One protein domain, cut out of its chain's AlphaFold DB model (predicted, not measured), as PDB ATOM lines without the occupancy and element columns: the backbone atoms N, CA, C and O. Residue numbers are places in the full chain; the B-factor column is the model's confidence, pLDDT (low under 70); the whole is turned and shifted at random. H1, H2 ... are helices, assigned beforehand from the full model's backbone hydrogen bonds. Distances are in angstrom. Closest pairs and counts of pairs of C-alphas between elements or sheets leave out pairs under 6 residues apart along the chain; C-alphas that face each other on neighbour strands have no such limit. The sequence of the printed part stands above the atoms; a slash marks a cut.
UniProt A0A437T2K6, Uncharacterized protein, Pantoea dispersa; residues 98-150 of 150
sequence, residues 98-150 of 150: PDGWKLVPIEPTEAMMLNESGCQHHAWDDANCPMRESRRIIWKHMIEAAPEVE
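This is residues 98 to 150 of the 150 residues of an uncharacterized protein of Pantoea dispersa (UniProt A0A437T2K6). With little regular structure, this is one long helix, H2, with loops and the short helix H1 along one side of it. Residues 98 to 103 and 145 to 150 stick out at the same end and add to the length. The printed part has 53 residues with two named helices, H1 then H2, and no named strand; its class is all helix, with 20 residues in named elements. It is loose, with a radius of gyration of the C-alphas of 13.0 A, spanning 40 by 18 by 13 A.

Find C-alpha 130 at (4.920, 36.646, -45.596); from there H2, residues 130 to 144, runs 21.0 A to C-alpha 144 at (17.095, 53.708, -45.860). H1, residues 110 to 114, begins at C-alpha 110 at (-0.377, 49.267, -37.327).

Look at Met 113 and Arg 135: their C-alphas, the closest of H1 and H2, are 7.3 A apart, and the helices are close but not clearly touching. In both helices every O i to N i+4 pair is within hydrogen-bond range.

Without the free ends, the body spans 29 by 18 by 15 A. The link from H1 to H2 is long, 15 residues. The printed part has no cut. Confidence is under 70 at residues 98 to 99, 115 to 125, 127 and 148 to 150.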
ATOM      1  N   PRO A  98       9.412  68.803 -48.938       67.06
ATOM      2  CA  PRO A  98       9.291  69.180 -50.345       67.06
ATOM      3  C   PRO A  98       7.864  69.011 -50.885       67.06
ATOM      4  O   PRO A  98       7.097  68.171 -50.406       67.06
ATOM      5  N   ASP A  99       7.509  69.778 -51.918       69.81
ATOM      6  CA  ASP A  99       6.181  69.694 -52.529       69.81
ATOM      7  C   ASP A  99       5.897  68.272 -53.035       69.81
ATOM      8  O   ASP A  99       6.697  67.655 -53.739       69.81
ATOM      9  N   GLY A 100       4.739  67.732 -52.649       73.81
ATOM     10  CA  GLY A 100       4.337  66.358 -52.967       73.81
ATOM     11  C   GLY A 100       4.854  65.288 -51.997       73.81
ATOM     12  O   GLY A 100       4.461  64.129 -52.130       73.81
ATOM     13  N   TRP A 101       5.660  65.651 -50.995       74.19
ATOM     14  CA  TRP A 101       6.143  64.729 -49.967       74.19
ATOM     15  C   TRP A 101       5.311  64.806 -48.680       74.19
ATOM     16  O   TRP A 101       4.650  65.802 -48.382       74.19
ATOM     17  N   LYS A 102       5.333  63.722 -47.899       79.31
ATOM     18  CA  LYS A 102       4.730  63.647 -46.560       79.31
ATOM     19  C   LYS A 102       5.716  63.028 -45.583       79.31
ATOM     20  O   LYS A 102       6.429  62.095 -45.940       79.31
ATOM     21  N   LEU A 103       5.698  63.510 -44.343       81.69
ATOM     22  CA  LEU A 103       6.431  62.877 -43.251       81.69
ATOM     23  C   LEU A 103       5.790  61.538 -42.902       81.69
ATOM     24  O   LEU A 103       4.565  61.429 -42.795       81.69
ATOM     25  N   VAL A 104       6.639  60.539 -42.690       85.44
ATOM     26  CA  VAL A 104       6.246  59.215 -42.220       85.44
ATOM     27  C   VAL A 104       7.109  58.812 -41.020       85.44
ATOM     28  O   VAL A 104       8.246  59.269 -40.915       85.44
ATOM     29  N   PRO A 105       6.593  57.993 -40.090       85.69
ATOM     30  CA  PRO A 105       7.389  57.490 -38.974       85.69
ATOM     31  C   PRO A 105       8.541  56.580 -39.428       85.69
ATOM     32  O   PRO A 105       8.405  55.863 -40.417       85.69
ATOM     33  N   ILE A 106       9.631  56.542 -38.652       87.06
ATOM     34  CA  ILE A 106      10.739  55.592 -38.872       87.06
ATOM     35  C   ILE A 106      10.214  54.150 -38.795       87.06
ATOM     36  O   ILE A 106      10.447  53.354 -39.699       87.06
ATOM     37  N   GLU A 107       9.419  53.843 -37.766       86.69
ATOM     38  CA  GLU A 107       8.740  52.552 -37.617       86.69
ATOM     39  C   GLU A 107       7.278  52.639 -38.085       86.69
ATOM     40  O   GLU A 107       6.535  53.498 -37.597       86.69
ATOM     41  N   PRO A 108       6.814  51.761 -38.996       83.31
ATOM     42  CA  PRO A 108       5.466  51.848 -39.539       83.31
ATOM     43  C   PRO A 108       4.416  51.549 -38.463       83.31
ATOM     44  O   PRO A 108       4.531  50.589 -37.698       83.31
ATOM     45  N   THR A 109       3.339  52.335 -38.435       83.31
ATOM     46  CA  THR A 109       2.220  52.085 -37.512       83.31
ATOM     47  C   THR A 109       1.356  50.906 -37.966       83.31
ATOM     48  O   THR A 109       1.330  50.543 -39.146       83.31
ATOM     49  N   GLU A 110       0.575  50.346 -37.039       78.31
ATOM     50  CA  GLU A 110      -0.377  49.267 -37.327       78.31
ATOM     51  C   GLU A 110      -1.359  49.626 -38.450       78.31
ATOM     52  O   GLU A 110      -1.507  48.883 -39.422       78.31
ATOM     53  N   ALA A 111      -1.944  50.822 -38.391       78.88
ATOM     54  CA  ALA A 111      -2.888  51.291 -39.401       78.88
ATOM     55  C   ALA A 111      -2.276  51.368 -40.814       78.88
ATOM     56  O   ALA A 111      -2.944  51.039 -41.795       78.88
ATOM     57  N   MET A 112      -1.001  51.752 -40.936       78.12
ATOM     58  CA  MET A 112      -0.315  51.885 -42.232       78.12
ATOM     59  C   MET A 112      -0.077  50.533 -42.906       78.12
ATOM     60  O   MET A 112      -0.077  50.424 -44.128       78.12
ATOM     61  N   MET A 113       0.085  49.490 -42.102       75.75
ATOM     62  CA  MET A 113       0.400  48.143 -42.565       75.75
ATOM     63  C   MET A 113      -0.852  47.276 -42.757       75.75
ATOM     64  O   MET A 113      -0.772  46.246 -43.432       75.75
ATOM     65  N   LEU A 114      -1.995  47.687 -42.196       72.06
ATOM     66  CA  LEU A 114      -3.295  47.016 -42.314       72.06
ATOM     67  C   LEU A 114      -4.179  47.543 -43.459       72.06
ATOM     68  O   LEU A 114      -5.191  46.910 -43.762       72.06
ATOM     69  N   ASN A 115      -3.830  48.664 -44.102       59.31
ATOM     70  CA  ASN A 115      -4.751  49.349 -45.010       59.31
ATOM     71  C   ASN A 115      -5.052  48.539 -46.295       59.31
ATOM     72  O   ASN A 115      -4.153  48.245 -47.089       59.31
ATOM     73  N   GLU A 116      -6.324  48.145 -46.442       57.69
ATOM     74  CA  GLU A 116      -7.044  47.580 -47.609       57.69
ATOM     75  C   GLU A 116      -6.424  46.412 -48.400       57.69
ATOM     76  O   GLU A 116      -7.024  45.897 -49.340       57.69
ATOM     77  N   SER A 117      -5.267  45.900 -47.998       59.19
ATOM     78  CA  SER A 117      -4.543  44.869 -48.734       59.19
ATOM     79  C   SER A 117      -4.196  43.694 -47.814       59.19
ATOM     80  O   SER A 117      -3.138  43.606 -47.205       59.19
ATOM     81  N   GLY A 118      -5.115  42.739 -47.717       57.50
ATOM     82  CA  GLY A 118      -4.768  41.356 -48.048       57.50
ATOM     83  C   GLY A 118      -4.474  40.332 -46.944       57.50
ATOM     84  O   GLY A 118      -4.568  39.150 -47.255       57.50
ATOM     85  N   CYS A 119      -4.146  40.679 -45.692       66.56
ATOM     86  CA  CYS A 119      -3.934  39.648 -44.656       66.56
ATOM     87  C   CYS A 119      -4.857  39.834 -43.450       66.56
ATOM     88  O   CYS A 119      -4.457  40.337 -42.405       66.56
ATOM     89  N   GLN A 120      -6.110  39.413 -43.627       65.38
ATOM     90  CA  GLN A 120      -7.150  39.432 -42.591       65.38
ATOM     91  C   GLN A 120      -7.109  38.194 -41.674       65.38
ATOM     92  O   GLN A 120      -7.864  38.118 -40.713       65.38
ATOM     93  N   HIS A 121      -6.239  37.220 -41.971       69.25
ATOM     94  CA  HIS A 121      -6.243  35.895 -41.337       69.25
ATOM     95  C   HIS A 121      -5.179  35.701 -40.242       69.25
ATOM     96  O   HIS A 121      -5.184  34.666 -39.585       69.25
ATOM     97  N   HIS A 122      -4.284  36.672 -40.026       69.31
ATOM     98  CA  HIS A 122      -3.180  36.568 -39.062       69.31
ATOM     99  C   HIS A 122      -3.152  37.770 -38.099       69.31
ATOM    100  O   HIS A 122      -3.321  38.918 -38.526       69.31
ATOM    101  N   ALA A 123      -2.905  37.513 -36.806       68.75
ATOM    102  CA  ALA A 123      -2.771  38.536 -35.755       68.75
ATOM    103  C   ALA A 123      -1.658  39.534 -36.091       68.75
ATOM    104  O   ALA A 123      -0.679  39.120 -36.698       68.75
ATOM    105  N   TRP A 124      -1.808  40.823 -35.755       66.25
ATOM    106  CA  TRP A 124      -0.936  41.951 -36.154       66.25
ATOM    107  C   TRP A 124       0.580  41.683 -36.064       66.25
ATOM    108  O   TRP A 124       1.343  41.999 -36.983       66.25
ATOM    109  N   ASP A 125       0.999  41.038 -34.991       66.44
ATOM    110  CA  ASP A 125       2.377  40.736 -34.630       66.44
ATOM    111  C   ASP A 125       2.870  39.364 -35.124       66.44
ATOM    112  O   ASP A 125       3.982  38.963 -34.786       66.44
ATOM    113  N   ASP A 126       2.092  38.664 -35.957       73.69
ATOM    114  CA  ASP A 126       2.474  37.364 -36.509       73.69
ATOM    115  C   ASP A 126       3.750  37.469 -37.360       73.69
ATOM    116  O   ASP A 126       3.745  37.956 -38.499       73.69
ATOM    117  N   ALA A 127       4.845  36.975 -36.781       69.69
ATOM    118  CA  ALA A 127       6.176  36.940 -37.370       69.69
ATOM    119  C   ALA A 127       6.267  36.057 -38.627       69.69
ATOM    120  O   ALA A 127       7.229  36.175 -39.378       69.69
ATOM    121  N   ASN A 128       5.277  35.193 -38.880       74.81
ATOM    122  CA  ASN A 128       5.284  34.254 -40.000       74.81
ATOM    123  C   ASN A 128       4.381  34.680 -41.164       74.81
ATOM    124  O   ASN A 128       4.216  33.915 -42.111       74.81
ATOM    125  N   CYS A 129       3.803  35.884 -41.135       79.50
ATOM    126  CA  CYS A 129       2.986  36.393 -42.235       79.50
ATOM    127  C   CYS A 129       3.874  36.935 -43.379       79.50
ATOM    128  O   CYS A 129       4.404  38.047 -43.258       79.50
ATOM    129  N   PRO A 130       3.979  36.251 -44.540       79.38
ATOM    130  CA  PRO A 130       4.920  36.646 -45.596       79.38
ATOM    131  C   PRO A 130       4.619  38.031 -46.174       79.38
ATOM    132  O   PRO A 130       5.521  38.761 -46.583       79.38
ATOM    133  N   MET A 131       3.343  38.432 -46.177       77.81
ATOM    134  CA  MET A 131       2.928  39.736 -46.687       77.81
ATOM    135  C   MET A 131       3.288  40.883 -45.737       77.81
ATOM    136  O   MET A 131       3.608  41.974 -46.206       77.81
ATOM    137  N   ARG A 132       3.276  40.658 -44.416       77.38
ATOM    138  CA  ARG A 132       3.730  41.679 -43.460       77.38
ATOM    139  C   ARG A 132       5.238  41.807 -43.452       77.38
ATOM    140  O   ARG A 132       5.726  42.931 -43.460       77.38
ATOM    141  N   GLU A 133       5.948  40.686 -43.512       80.12
ATOM    142  CA  GLU A 133       7.406  40.702 -43.605       80.12
ATOM    143  C   GLU A 133       7.864  41.448 -44.862       80.12
ATOM    144  O   GLU A 133       8.660  42.381 -44.782       80.12
ATOM    145  N   SER A 134       7.240  41.157 -46.008       82.50
ATOM    146  CA  SER A 134       7.522  41.872 -47.259       82.50
ATOM    147  C   SER A 134       7.303  43.386 -47.138       82.50
ATOM    148  O   SER A 134       8.103  44.169 -47.639       82.50
ATOM    149  N   ARG A 135       6.248  43.830 -46.439       82.56
ATOM    150  CA  ARG A 135       5.983  45.263 -46.223       82.56
ATOM    151  C   ARG A 135       6.974  45.922 -45.278       82.56
ATOM    152  O   ARG A 135       7.344  47.059 -45.529       82.56
ATOM    153  N   ARG A 136       7.405  45.229 -44.220       83.44
ATOM    154  CA  ARG A 136       8.437  45.736 -43.302       83.44
ATOM    155  C   ARG A 136       9.754  45.936 -44.036       83.44
ATOM    156  O   ARG A 136      10.384  46.971 -43.871       83.44
ATOM    157  N   ILE A 137      10.121  44.983 -44.892       86.56
ATOM    158  CA  ILE A 137      11.317  45.077 -45.734       86.56
ATOM    159  C   ILE A 137      11.209  46.262 -46.701       86.56
ATOM    160  O   ILE A 137      12.132  47.066 -46.778       86.56
ATOM    161  N   ILE A 138      10.076  46.417 -47.396       87.31
ATOM    162  CA  ILE A 138       9.853  47.565 -48.293       87.31
ATOM    163  C   ILE A 138       9.915  48.884 -47.515       87.31
ATOM    164  O   ILE A 138      10.591  49.806 -47.954       87.31
ATOM    165  N   TRP A 139       9.258  48.965 -46.355       89.62
ATOM    166  CA  TRP A 139       9.286  50.149 -45.497       89.62
ATOM    167  C   TRP A 139      10.710  50.505 -45.083       89.62
ATOM    168  O   TRP A 139      11.144  51.635 -45.271       89.62
ATOM    169  N   LYS A 140      11.460  49.518 -44.588       89.44
ATOM    170  CA  LYS A 140      12.861  49.676 -44.213       89.44
ATOM    171  C   LYS A 140      13.687  50.223 -45.374       89.44
ATOM    172  O   LYS A 140      14.377  51.214 -45.191       89.44
ATOM    173  N   HIS A 141      13.559  49.650 -46.569       92.31
ATOM    174  CA  HIS A 141      14.272  50.150 -47.743       92.31
ATOM    175  C   HIS A 141      13.837  51.558 -48.161       92.31
ATOM    176  O   HIS A 141      14.670  52.332 -48.615       92.31
ATOM    177  N   MET A 142      12.560  51.915 -48.000       90.12
ATOM    178  CA  MET A 142      12.092  53.281 -48.251       90.12
ATOM    179  C   MET A 142      12.701  54.284 -47.269       90.12
ATOM    180  O   MET A 142      13.053  55.379 -47.693       90.12
ATOM    181  N   ILE A 143      12.836  53.919 -45.990       91.12
ATOM    182  CA  ILE A 143      13.479  54.759 -44.971       91.12
ATOM    183  C   ILE A 143      14.992  54.844 -45.206       91.12
ATOM    184  O   ILE A 143      15.541  55.933 -45.154       91.12
ATOM    185  N   GLU A 144      15.659  53.733 -45.529       88.94
ATOM    186  CA  GLU A 144      17.095  53.708 -45.860       88.94
ATOM    187  C   GLU A 144      17.428  54.516 -47.123       88.94
ATOM    188  O   GLU A 144      18.520  55.062 -47.239       88.94
ATOM    189  N   ALA A 145      16.505  54.566 -48.086       87.69
ATOM    190  CA  ALA A 145      16.652  55.364 -49.297       87.69
ATOM    191  C   ALA A 145      16.198  56.820 -49.115       87.69
ATOM    192  O   ALA A 145      16.424  57.637 -50.012       87.69
ATOM    193  N   ALA A 146      15.518  57.143 -48.009       83.62
ATOM    194  CA  ALA A 146      15.121  58.509 -47.724       83.62
ATOM    195  C   ALA A 146      16.374  59.335 -47.394       83.62
ATOM    196  O   ALA A 146      17.269  58.837 -46.709       83.62
ATOM    197  N   PRO A 147      16.457  60.585 -47.872       73.44
ATOM    198  CA  PRO A 147      17.557  61.461 -47.503       73.44
ATOM    199  C   PRO A 147      17.559  61.660 -45.983       73.44
ATOM    200  O   PRO A 147      16.510  61.921 -45.385       73.44
ATOM    201  N   GLU A 148      18.729  61.515 -45.363       68.44
ATOM    202  CA  GLU A 148      18.898  61.887 -43.962       68.44
ATOM    203  C   GLU A 148      18.747  63.405 -43.826       68.44
ATOM    204  O   GLU A 148      19.085  64.166 -44.735       68.44
ATOM    205  N   VAL A 149      18.177  63.844 -42.704       57.50
ATOM    206  CA  VAL A 149      18.192  65.263 -42.347       57.50
ATOM    207  C   VAL A 149      19.630  65.574 -41.947       57.50
ATOM    208  O   VAL A 149      20.089  65.035 -40.939       57.50
ATOM    209  N   GLU A 150      20.333  66.371 -42.751       46.16
ATOM    210  CA  GLU A 150      21.619  66.959 -42.350       46.16
ATOM    211  C   GLU A 150      21.438  67.977 -41.214       46.16
ATOM    212  O   GLU A 150      20.426  68.721 -41.216       46.16
TER     213      GLU A 150